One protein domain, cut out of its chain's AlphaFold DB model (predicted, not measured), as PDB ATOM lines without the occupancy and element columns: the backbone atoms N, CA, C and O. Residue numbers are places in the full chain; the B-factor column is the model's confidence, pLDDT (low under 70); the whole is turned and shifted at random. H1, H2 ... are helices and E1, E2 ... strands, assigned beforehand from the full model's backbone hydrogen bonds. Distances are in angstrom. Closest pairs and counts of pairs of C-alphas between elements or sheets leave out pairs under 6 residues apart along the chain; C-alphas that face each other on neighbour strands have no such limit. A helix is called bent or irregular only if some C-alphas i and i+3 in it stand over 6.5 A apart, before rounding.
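What this domain is: This is residues 24 to 104 of the 109 residues of an uncharacterized protein of Rhodococcus pyridinivorans (UniProt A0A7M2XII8). A long, bent and twisted hairpin, E1 and E2, widens at one end into an antiparallel sheet of four strands, with the shorter E3 and E4 added beside E2, and one helix, H1, leaves from E4 as an arm. H1 and the far end of the hairpin run toward the same end of the domain, splayed apart, while residues 24 to 38, with no named element, loop at the other end, where E1 begins. The printed part has 81 residues, with four named strands followed by one named helix; the sheet's order is E1, E2, E3, E4, and the class is mixed, helices and strands. The whole is loose, with a radius of gyration of the C-alphas of 14.7 A, and elongated, spanning 46 by 27 by 19 A.

How they stand to each other: The sheet is a meander, each strand the antiparallel neighbour of the one before, made of E1, residues 39 to 51, E2, residues 56 to 67, E3, residues 73 to 78, and E4, residues 81 to 83. E1 and E2 form a hairpin at 162 degrees between directions; N 42 and O 64 are 2.8 A apart and N 51 and O 56 2.8 A, within hydrogen-bond range. E1 bends by 89 degrees at residue 42 and E2 by 54 degrees at residue 64. The hairpin of E2 and E3 stands at 177 degrees, with N 65 and O 75 at 2.9 A. The hairpin of E3 and E4 stands at 142 degrees, with N 76 and O 83 at 2.8 A. The edge strands E1 and E4 are apart. H1, residues 85 to 102, is on the sheet but only grazes it, with its residues 85 to 91. The closest C-alphas of E3 and H1 are those of Arg 75 and Pro 85, 6.1 A apart. In H1 every O i to N i+4 pair is within hydrogen-bond range.

Where its parts are: E1 begins at C-alpha 39, (376.912, 308.769, 305.735), and spans 27.1 A. E2 begins at C-alpha 56, (360.917, 328.979, 290.450), and spans 32.0 A. E3 spans 16.1 A and E4 6.5 A. H1 spans 26.1 A and ends at C-alpha 102, (343.330, 316.105, 291.406).

The domain as a whole: The two C-alphas farthest apart are those of Glu 35 and Pro 104, at 48.1 A. Residues 92 to 104, of which 92 to 102 belong to H1, stand free; without them the body spans 40 by 26 by 19 A. The printed part has no cut, and the four links between named elements are tight. The mean pLDDT of the printed part is 92.3, and no printed residue is under 70.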
ATOM      1  N   GLU A  24     381.009 306.639 300.841       95.69
ATOM      2  CA  GLU A  24     380.944 307.691 301.852       95.69
ATOM      3  C   GLU A  24     380.623 309.034 301.188       95.69
ATOM      4  O   GLU A  24     381.302 309.484 300.263       95.69
ATOM      5  N   LEU A  25     379.550 309.667 301.647       93.44
ATOM      6  CA  LEU A  25     379.121 310.971 301.177       93.44
ATOM      7  C   LEU A  25     379.826 312.071 301.973       93.44
ATOM      8  O   LEU A  25     380.039 311.913 303.174       93.44
ATOM      9  N   PRO A  26     380.126 313.218 301.340       92.12
ATOM     10  CA  PRO A  26     380.658 314.361 302.061       92.12
ATOM     11  C   PRO A  26     379.650 314.873 303.097       92.12
ATOM     12  O   PRO A  26     378.431 314.777 302.902       92.12
ATOM     13  N   ASP A  27     380.175 315.499 304.148       89.81
ATOM     14  CA  ASP A  27     379.369 316.224 305.125       89.81
ATOM     15  C   ASP A  27     378.432 317.219 304.429       89.81
ATOM     16  O   ASP A  27     378.848 318.027 303.593       89.81
ATOM     17  N   ASP A  28     377.152 317.174 304.798       88.88
ATOM     18  CA  ASP A  28     376.130 318.080 304.283       88.88
ATOM     19  C   ASP A  28     375.482 318.817 305.460       88.88
ATOM     20  O   ASP A  28     374.842 318.176 306.298       88.88
ATOM     21  N   PRO A  29     375.596 320.155 305.543       89.75
ATOM     22  CA  PRO A  29     374.980 320.920 306.622       89.75
ATOM     23  C   PRO A  29     373.446 320.843 306.622       89.75
ATOM     24  O   PRO A  29     372.832 321.163 307.639       89.75
ATOM     25  N   ASN A  30     372.815 320.426 305.518       89.25
ATOM     26  CA  ASN A  30     371.369 320.197 305.467       89.25
ATOM     27  C   ASN A  30     370.957 318.871 306.122       89.25
ATOM     28  O   ASN A  30     369.797 318.721 306.501       89.25
ATOM     29  N   TYR A  31     371.895 317.935 306.284       91.06
ATOM     30  CA  TYR A  31     371.663 316.613 306.865       91.06
ATOM     31  C   TYR A  31     372.706 316.310 307.953       91.06
ATOM     32  O   TYR A  31     373.554 315.428 307.783       91.06
ATOM     33  N   PRO A  32     372.679 317.055 309.075       90.81
ATOM     34  CA  PRO A  32     373.635 316.862 310.155       90.81
ATOM     35  C   PRO A  32     373.442 315.494 310.817       90.81
ATOM     36  O   PRO A  32     372.315 315.071 311.087       90.81
ATOM     37  N   THR A  33     374.549 314.829 311.134       89.38
ATOM     38  CA  THR A  33     374.567 313.565 311.875       89.38
ATOM     39  C   THR A  33     375.028 313.775 313.314       89.38
ATOM     40  O   THR A  33     375.685 314.763 313.653       89.38
ATOM     41  N   PHE A  34     374.654 312.849 314.197       87.81
ATOM     42  CA  PHE A  34     375.141 312.853 315.572       87.81
ATOM     43  C   PHE A  34     376.648 312.566 315.586       87.81
ATOM     44  O   PHE A  34     377.100 311.649 314.907       87.81
ATOM     45  N   GLU A  35     377.417 313.369 316.329       89.19
ATOM     46  CA  GLU A  35     378.884 313.248 316.441       89.19
ATOM     47  C   GLU A  35     379.645 313.220 315.097       89.19
ATOM     48  O   GLU A  35     380.764 312.722 315.039       89.19
ATOM     49  N   ASN A  36     379.076 313.804 314.031       88.12
ATOM     50  CA  ASN A  36     379.620 313.749 312.665       88.12
ATOM     51  C   ASN A  36     379.848 312.311 312.170       88.12
ATOM     52  O   ASN A  36     380.856 312.019 311.534       88.12
ATOM     53  N   ALA A  37     378.932 311.398 312.496       93.25
ATOM     54  CA  ALA A  37     378.982 310.038 311.979       93.25
ATOM     55  C   ALA A  37     378.874 309.999 310.447       93.25
ATOM     56  O   ALA A  37     378.117 310.775 309.850       93.25
ATOM     57  N   ASP A  38     379.573 309.031 309.852       95.25
ATOM     58  CA  ASP A  38     379.646 308.850 308.405       95.25
ATOM     59  C   ASP A  38     378.274 308.546 307.797       95.25
ATOM     60  O   ASP A  38     377.421 307.855 308.377       95.25
ATOM     61  N   ARG A  39     378.091 309.022 306.565       95.62
ATOM     62  CA  ARG A  39     376.912 308.769 305.735       95.62
ATOM     63  C   ARG A  39     377.317 307.968 304.518       95.62
ATOM     64  O   ARG A  39     378.013 308.470 303.647       95.62
ATOM     65  N   LEU A  40     376.828 306.739 304.423       96.88
ATOM     66  CA  LEU A  40     377.031 305.900 303.249       96.88
ATOM     67  C   LEU A  40     375.848 306.065 302.300       96.88
ATOM     68  O   LEU A  40     374.707 305.777 302.666       96.88
ATOM     69  N   GLY A  41     376.101 306.532 301.086       96.00
ATOM     70  CA  GLY A  41     375.098 306.671 300.043       96.00
ATOM     71  C   GLY A  41     374.708 305.314 299.464       96.00
ATOM     72  O   GLY A  41     375.567 304.503 299.159       96.00
ATOM     73  N   VAL A  42     373.416 305.039 299.308       95.50
ATOM     74  CA  VAL A  42     372.911 303.764 298.766       95.50
ATOM     75  C   VAL A  42     372.383 303.943 297.346       95.50
ATOM     76  O   VAL A  42     372.735 303.181 296.451       95.50
ATOM     77  N   GLU A  43     371.532 304.948 297.139       93.69
ATOM     78  CA  GLU A  43     370.940 305.276 295.839       93.69
ATOM     79  C   GLU A  43     370.515 306.752 295.813       93.69
ATOM     80  O   GLU A  43     370.122 307.301 296.845       93.69
ATOM     81  N   ARG A  44     370.588 307.413 294.651       91.88
ATOM     82  CA  ARG A  44     370.171 308.813 294.490       91.88
ATOM     83  C   ARG A  44     369.347 309.014 293.233       91.88
ATOM     84  O   ARG A  44     369.799 308.695 292.135       91.88
ATOM     85  N   HIS A  45     368.171 309.607 293.396       90.19
ATOM     86  CA  HIS A  45     367.305 310.057 292.306       90.19
ATOM     87  C   HIS A  45     367.236 311.584 292.304       90.19
ATOM     88  O   HIS A  45     367.388 312.218 293.347       90.19
ATOM     89  N   TRP A  46     367.013 312.178 291.135       87.50
ATOM     90  CA  TRP A  46     366.882 313.625 290.973       87.50
ATOM     91  C   TRP A  46     365.506 313.976 290.419       87.50
ATOM     92  O   TRP A  46     364.988 313.294 289.533       87.50
ATOM     93  N   HIS A  47     364.934 315.058 290.932       86.94
ATOM     94  CA  HIS A  47     363.618 315.563 290.564       86.94
ATOM     95  C   HIS A  47     363.694 317.070 290.351       86.94
ATOM     96  O   HIS A  47     364.284 317.765 291.170       86.94
ATOM     97  N   THR A  48     363.044 317.587 289.313       88.25
ATOM     98  CA  THR A  48     362.824 319.030 289.190       88.25
ATOM     99  C   THR A  48     361.426 319.371 289.674       88.25
ATOM    100  O   THR A  48     360.437 318.821 289.183       88.25
ATOM    101  N   LEU A  49     361.343 320.261 290.658       87.31
ATOM    102  CA  LEU A  49     360.114 320.624 291.355       87.31
ATOM    103  C   LEU A  49     359.927 322.142 291.344       87.31
ATOM    104  O   LEU A  49     360.897 322.893 291.425       87.31
ATOM    105  N   ALA A  50     358.677 322.594 291.272       89.88
ATOM    106  CA  ALA A  50     358.349 324.007 291.421       89.88
ATOM    107  C   ALA A  50     358.371 324.399 292.907       89.88
ATOM    108  O   ALA A  50     357.733 323.762 293.753       89.88
ATOM    109  N   VAL A  51     359.104 325.457 293.238       88.00
ATOM    110  CA  VAL A  51     359.231 325.998 294.590       88.00
ATOM    111  C   VAL A  51     358.025 326.884 294.880       88.00
ATOM    112  O   VAL A  51     357.969 328.033 294.459       88.00
ATOM    113  N   ALA A  52     357.080 326.382 295.677       88.69
ATOM    114  CA  ALA A  52     355.795 327.047 295.928       88.69
ATOM    115  C   ALA A  52     355.886 328.513 296.413       88.69
ATOM    116  O   ALA A  52     354.957 329.285 296.202       88.69
ATOM    117  N   LYS A  53     356.981 328.908 297.081       90.62
ATOM    118  CA  LYS A  53     357.165 330.279 297.597       90.62
ATOM    119  C   LYS A  53     357.654 331.287 296.551       90.62
ATOM    120  O   LYS A  53     357.426 332.478 296.735       90.62
ATOM    121  N   THR A  54     358.388 330.837 295.532       90.81
ATOM    122  CA  THR A  54     359.028 331.711 294.531       90.81
ATOM    123  C   THR A  54     358.525 331.462 293.118       90.81
ATOM    124  O   THR A  54     358.792 332.280 292.248       90.81
ATOM    125  N   ASP A  55     357.793 330.370 292.899       85.56
ATOM    126  CA  ASP A  55     357.354 329.894 291.582       85.56
ATOM    127  C   ASP A  55     358.522 329.583 290.623       85.56
ATOM    128  O   ASP A  55     358.372 329.511 289.406       85.56
ATOM    129  N   GLU A  56     359.717 329.378 291.183       89.62
ATOM    130  CA  GLU A  56     360.917 328.979 290.450       89.62
ATOM    131  C   GLU A  56     361.055 327.456 290.438       89.62
ATOM    132  O   GLU A  56     360.680 326.776 291.393       89.62
ATOM    133  N   TRP A  57     361.644 326.906 289.379       87.00
ATOM    134  CA  TRP A  57     361.994 325.489 289.328       87.00
ATOM    135  C   TRP A  57     363.327 325.239 290.028       87.00
ATOM    136  O   TRP A  57     364.297 325.964 289.809       87.00
ATOM    137  N   ALA A  58     363.379 324.191 290.844       86.88
ATOM    138  CA  ALA A  58     364.586 323.760 291.530       86.88
ATOM    139  C   ALA A  58     364.781 322.252 291.394       86.88
ATOM    140  O   ALA A  58     363.826 321.472 291.429       86.88
ATOM    141  N   ASP A  59     366.044 321.854 291.295       87.44
ATOM    142  CA  ASP A  59     366.434 320.455 291.291       87.44
ATOM    143  C   ASP A  59     366.659 319.969 292.718       87.44
ATOM    144  O   ASP A  59     367.397 320.568 293.503       87.44
ATOM    145  N   VAL A  60     365.995 318.872 293.058       88.44
ATOM    146  CA  VAL A  60     365.984 318.268 294.384       88.44
ATOM    147  C   VAL A  60     366.380 316.807 294.247       88.44
ATOM    148  O   VAL A  60     365.818 316.069 293.435       88.44
ATOM    149  N   SER A  61     367.346 316.375 295.050       90.56
ATOM    150  CA  SER A  61     367.705 314.966 295.145       90.56
ATOM    151  C   SER A  61     366.858 314.254 296.201       90.56
ATOM    152  O   SER A  61     366.513 314.820 297.240       90.56
ATOM    153  N   ALA A  62     366.535 312.993 295.926       92.94
ATOM    154  CA  ALA A  62     366.107 312.009 296.908       92.94
ATOM    155  C   ALA A  62     367.251 311.000 297.064       92.94
ATOM    156  O   ALA A  62     367.562 310.270 296.122       92.94
ATOM    157  N   THR A  63     367.912 310.985 298.220       95.12
ATOM    158  CA  THR A  63     369.080 310.131 298.481       95.12
ATOM    159  C   THR A  63     368.761 309.140 299.592       95.12
ATOM    160  O   THR A  63     368.397 309.534 300.696       95.12
ATOM    161  N   ALA A  64     368.903 307.848 299.322       96.50
ATOM    162  CA  ALA A  64     368.922 306.827 300.358       96.50
ATOM    163  C   ALA A  64     370.325 306.752 300.962       96.50
ATOM    164  O   ALA A  64     371.304 306.630 300.225       96.50
ATOM    165  N   VAL A  65     370.418 306.804 302.289       97.06
ATOM    166  CA  VAL A  65     371.685 306.760 303.028       97.06
ATOM    167  C   VAL A  65     371.615 305.786 304.202       97.06
ATOM    168  O   VAL A  65     370.536 305.464 304.710       97.06
ATOM    169  N   PHE A  66     372.778 305.345 304.666       97.31
ATOM    170  CA  PHE A  66     372.964 304.644 305.929       97.31
ATOM    171  C   PHE A  66     373.929 305.439 306.814       97.31
ATOM    172  O   PHE A  66     375.067 305.675 306.418       97.31
ATOM    173  N   VAL A  67     373.472 305.849 307.997       96.25
ATOM    174  CA  VAL A  67     374.278 306.577 308.991       96.25
ATOM    175  C   VAL A  67     374.923 305.586 309.960       96.25
ATOM    176  O   VAL A  67     374.237 304.707 310.491       96.25
ATOM    177  N   THR A  68     376.229 305.717 310.202       94.25
ATOM    178  CA  THR A  68     377.032 304.728 310.951       94.25
ATOM    179  C   THR A  68     377.051 304.922 312.474       94.25
ATOM    180  O   THR A  68     377.705 304.156 313.177       94.25
ATOM    181  N   ASP A  69     376.275 305.869 313.011       91.62
ATOM    182  CA  ASP A  69     376.196 306.205 314.447       91.62
ATOM    183  C   ASP A  69     375.622 305.091 315.354       91.62
ATOM    184  O   ASP A  69     375.571 305.234 316.575       91.62
ATOM    185  N   GLY A  70     375.146 303.986 314.774       86.75
ATOM    186  CA  GLY A  70     374.529 302.872 315.496       86.75
ATOM    187  C   GLY A  70     373.135 303.167 316.067       86.75
ATOM    188  O   GLY A  70     372.558 302.297 316.722       86.75
ATOM    189  N   LEU A  71     372.577 304.353 315.811       87.88
ATOM    190  CA  LEU A  71     371.281 304.815 316.319       87.88
ATOM    191  C   LEU A  71     370.295 305.103 315.184       87.88
ATOM    192  O   LEU A  71     369.134 304.697 315.241       87.88
ATOM    193  N   THR A  72     370.762 305.802 314.156       90.88
ATOM    194  CA  THR A  72     369.966 306.372 313.073       90.88
ATOM    195  C   THR A  72     369.830 305.387 311.911       90.88
ATOM    196  O   THR A  72     368.721 305.155 311.431       90.88
ATOM    197  N   GLY A  73     370.922 304.750 311.472       94.62
ATOM    198  CA  GLY A  73     370.884 303.725 310.422       94.62
ATOM    199  C   GLY A  73     370.305 304.229 309.090       94.62
ATOM    200  O   GLY A  73     370.701 305.280 308.591       94.62
ATOM    201  N   CYS A  74     369.385 303.471 308.479       97.12
ATOM    202  CA  CYS A  74     368.833 303.799 307.158       97.12
ATOM    203  C   CYS A  74     367.937 305.045 307.183       97.12
ATOM    204  O   CYS A  74     366.965 305.104 307.950       97.12
ATOM    205  N   ARG A  75     368.183 305.981 306.262       96.94
ATOM    206  CA  ARG A  75     367.405 307.213 306.067       96.94
ATOM    207  C   ARG A  75     367.208 307.534 304.588       96.94
ATOM    208  O   ARG A  75     367.959 307.071 303.733       96.94
ATOM    209  N   ILE A  76     366.179 308.322 304.301       97.12
ATOM    210  CA  ILE A  76     365.952 308.982 303.018       97.12
ATOM    211  C   ILE A  76     366.065 310.486 303.245       97.12
ATOM    212  O   ILE A  76     365.359 311.051 304.076       97.12
ATOM    213  N   GLU A  77     366.939 311.121 302.492       96.00
ATOM    214  CA  GLU A  77     367.173 312.556 302.465       96.00
ATOM    215  C   GLU A  77     366.483 313.131 301.233       96.00
ATOM    216  O   GLU A  77     366.758 312.705 300.110       96.00
ATOM    217  N   PHE A  78     365.539 314.046 301.430       92.38
ATOM    218  CA  PHE A  78     364.763 314.641 300.348       92.38
ATOM    219  C   PHE A  78     364.517 316.118 300.643       92.38
ATOM    220  O   PHE A  78     363.759 316.460 301.551       92.38
ATOM    221  N   GLY A  79     365.150 317.004 299.873       87.19
ATOM    222  CA  GLY A  79     365.086 318.446 300.125       87.19
ATOM    223  C   GLY A  79     365.568 318.804 301.545       87.19
ATOM    224  O   GLY A  79     366.640 318.380 301.940       87.19
ATOM    225  N   PRO A  80     364.827 319.587 302.344       88.06
ATOM    226  CA  PRO A  80     365.210 319.891 303.727       88.06
ATOM    227  C   PRO A  80     364.804 318.804 304.742       88.06
ATOM    228  O   PRO A  80     364.852 319.053 305.946       88.06
ATOM    229  N   TRP A  81     364.325 317.640 304.292       93.19
ATOM    230  CA  TRP A  81     363.754 316.617 305.166       93.19
ATOM    231  C   TRP A  81     364.592 315.343 305.195       93.19
ATOM    232  O   TRP A  81     365.094 314.874 304.174       93.19
ATOM    233  N   THR A  82     364.643 314.730 306.376       94.81
ATOM    234  CA  THR A  82     365.144 313.372 306.587       94.81
ATOM    235  C   THR A  82     363.984 312.497 307.043       94.81
ATOM    236  O   THR A  82     363.232 312.879 307.939       94.81
ATOM    237  N   LEU A  83     363.833 311.333 306.419       96.25
ATOM    238  CA  LEU A  83     362.741 310.392 306.653       96.25
ATOM    239  C   LEU A  83     363.292 308.995 306.925       96.25
ATOM    240  O   LEU A  83     364.279 308.567 306.321       96.25
ATOM    241  N   GLU A  84     362.612 308.221 307.758       96.69
ATOM    242  CA  GLU A  84     362.828 306.778 307.792       96.69
ATOM    243  C   GLU A  84     362.236 306.107 306.534       96.69
ATOM    244  O   GLU A  84     361.241 306.584 305.976       96.69
ATOM    245  N   PRO A  85     362.732 304.926 306.111       97.19
ATOM    246  CA  PRO A  85     362.163 304.204 304.969       97.19
ATOM    247  C   PRO A  85     360.660 303.914 305.093       97.19
ATOM    248  O   PRO A  85     359.955 303.782 304.092       97.19
ATOM    249  N   ARG A  86     360.136 303.772 306.317       97.50
ATOM    250  CA  ARG A  86     358.694 303.608 306.543       97.50
ATOM    251  C   ARG A  86     357.934 304.904 306.264       97.50
ATOM    252  O   ARG A  86     356.903 304.851 305.597       97.50
ATOM    253  N   GLU A  87     358.436 306.032 306.748       97.81
ATOM    254  CA  GLU A  87     357.824 307.354 306.575       97.81
ATOM    255  C   GLU A  87     357.835 307.773 305.107       97.81
ATOM    256  O   GLU A  87     356.803 308.192 304.589       97.81
ATOM    257  N   ALA A  88     358.943 307.536 304.399       96.69
ATOM    258  CA  ALA A  88     359.044 307.783 302.963       96.69
ATOM    259  C   ALA A  88     357.975 307.014 302.164       96.69
ATOM    260  O   ALA A  88     357.330 307.574 301.279       96.69
ATOM    261  N   ARG A  89     357.705 305.746 302.514       97.69
ATOM    262  CA  ARG A  89     356.625 304.965 301.880       97.69
ATOM    263  C   ARG A  89     355.235 305.522 302.189       97.69
ATOM    264  O   ARG A  89     354.360 305.466 301.327       97.69
ATOM    265  N   VAL A  90     355.011 306.022 303.405       98.00
ATOM    266  CA  VAL A  90     353.740 306.666 303.779       98.00
ATOM    267  C   VAL A  90     353.555 307.964 302.996       98.00
ATOM    268  O   VAL A  90     352.492 308.160 302.409       98.00
ATOM    269  N   LEU A  91     354.593 308.798 302.912       96.06
ATOM    270  CA  LEU A  91     354.579 310.030 302.128       96.06
ATOM    271  C   LEU A  91     354.309 309.743 300.647       96.06
ATOM    272  O   LEU A  91     353.406 310.344 300.078       96.06
ATOM    273  N   ALA A  92     355.010 308.777 300.047       95.38
ATOM    274  CA  ALA A  92     354.796 308.390 298.652       95.38
ATOM    275  C   ALA A  92     353.333 308.000 298.379       95.38
ATOM    276  O   ALA A  92     352.737 308.464 297.412       95.38
ATOM    277  N   ARG A  93     352.717 307.207 299.266       97.38
ATOM    278  CA  ARG A  93     351.289 306.858 299.158       97.38
ATOM    279  C   ARG A  93     350.374 308.070 299.301       97.38
ATOM    280  O   ARG A  93     349.394 308.162 298.572       97.38
ATOM    281  N   SER A  94     350.680 308.986 300.220       97.69
ATOM    282  CA  SER A  94     349.903 310.218 300.378       97.69
ATOM    283  C   SER A  94     349.981 311.092 299.129       97.69
ATOM    284  O   SER A  94     348.966 311.643 298.720       97.69
ATOM    285  N   LEU A  95     351.161 311.214 298.517       94.69
ATOM    286  CA  LEU A  95     351.351 311.991 297.293       94.69
ATOM    287  C   LEU A  95     350.598 311.375 296.111       94.69
ATOM    288  O   LEU A  95     349.947 312.109 295.377       94.69
ATOM    289  N   LEU A  96     350.624 310.045 295.975       93.56
ATOM    290  CA  LEU A  96     349.830 309.335 294.966       93.56
ATOM    291  C   LEU A  96     348.331 309.596 295.150       93.56
ATOM    292  O   LEU A  96     347.676 310.039 294.218       93.56
ATOM    293  N   ALA A  97     347.807 309.435 296.368       94.38
ATOM    294  CA  ALA A  97     346.392 309.683 296.639       94.38
ATOM    295  C   ALA A  97     345.971 311.142 296.369       94.38
ATOM    296  O   ALA A  97     344.851 311.393 295.927       94.38
ATOM    297  N   LEU A  98     346.854 312.113 296.632       95.00
ATOM    298  CA  LEU A  98     346.607 313.523 296.314       95.00
ATOM    299  C   LEU A  98     346.618 313.783 294.804       95.00
ATOM    300  O   LEU A  98     345.789 314.555 294.330       95.00
ATOM    301  N   ALA A  99     347.525 313.145 294.061       92.25
ATOM    302  CA  ALA A  99     347.545 313.219 292.603       92.25
ATOM    303  C   ALA A  99     346.254 312.633 292.012       92.25
ATOM    304  O   ALA A  99     345.575 313.313 291.247       92.25
ATOM    305  N   ASP A 100     345.850 311.442 292.466       92.75
ATOM    306  CA  ASP A 100     344.611 310.792 292.030       92.75
ATOM    307  C   ASP A 100     343.380 311.671 292.303       92.75
ATOM    308  O   ASP A 100     342.464 311.733 291.486       92.75
ATOM    309  N   ALA A 101     343.340 312.371 293.441       93.56
ATOM    310  CA  ALA A 101     342.235 313.263 293.789       93.56
ATOM    311  C   ALA A 101     342.146 314.514 292.892       93.56
ATOM    312  O   ALA A 101     341.055 315.063 292.726       93.56
ATOM    313  N   LEU A 102     343.272 314.974 292.337       92.12
ATOM    314  CA  LEU A 102     343.330 316.105 291.406       92.12
ATOM    315  C   LEU A 102     343.056 315.698 289.952       92.12
ATOM    316  O   LEU A 102     342.688 316.557 289.155       92.12
ATOM    317  N   GLU A 103     343.197 314.413 289.626       90.12
ATOM    318  CA  GLU A 103     343.009 313.853 288.283       90.12
ATOM    319  C   GLU A 103     341.902 312.773 288.259       90.12
ATOM    320  O   GLU A 103     342.158 311.606 287.942       90.12
ATOM    321  N   PRO A 104     340.647 313.114 288.611       72.69
ATOM    322  CA  PRO A 104     339.584 312.126 288.810       72.69
ATOM    323  C   PRO A 104     339.236 311.328 287.542       72.69
ATOM    324  O   PRO A 104     338.809 310.177 287.639       72.69
TER     325      PRO A 104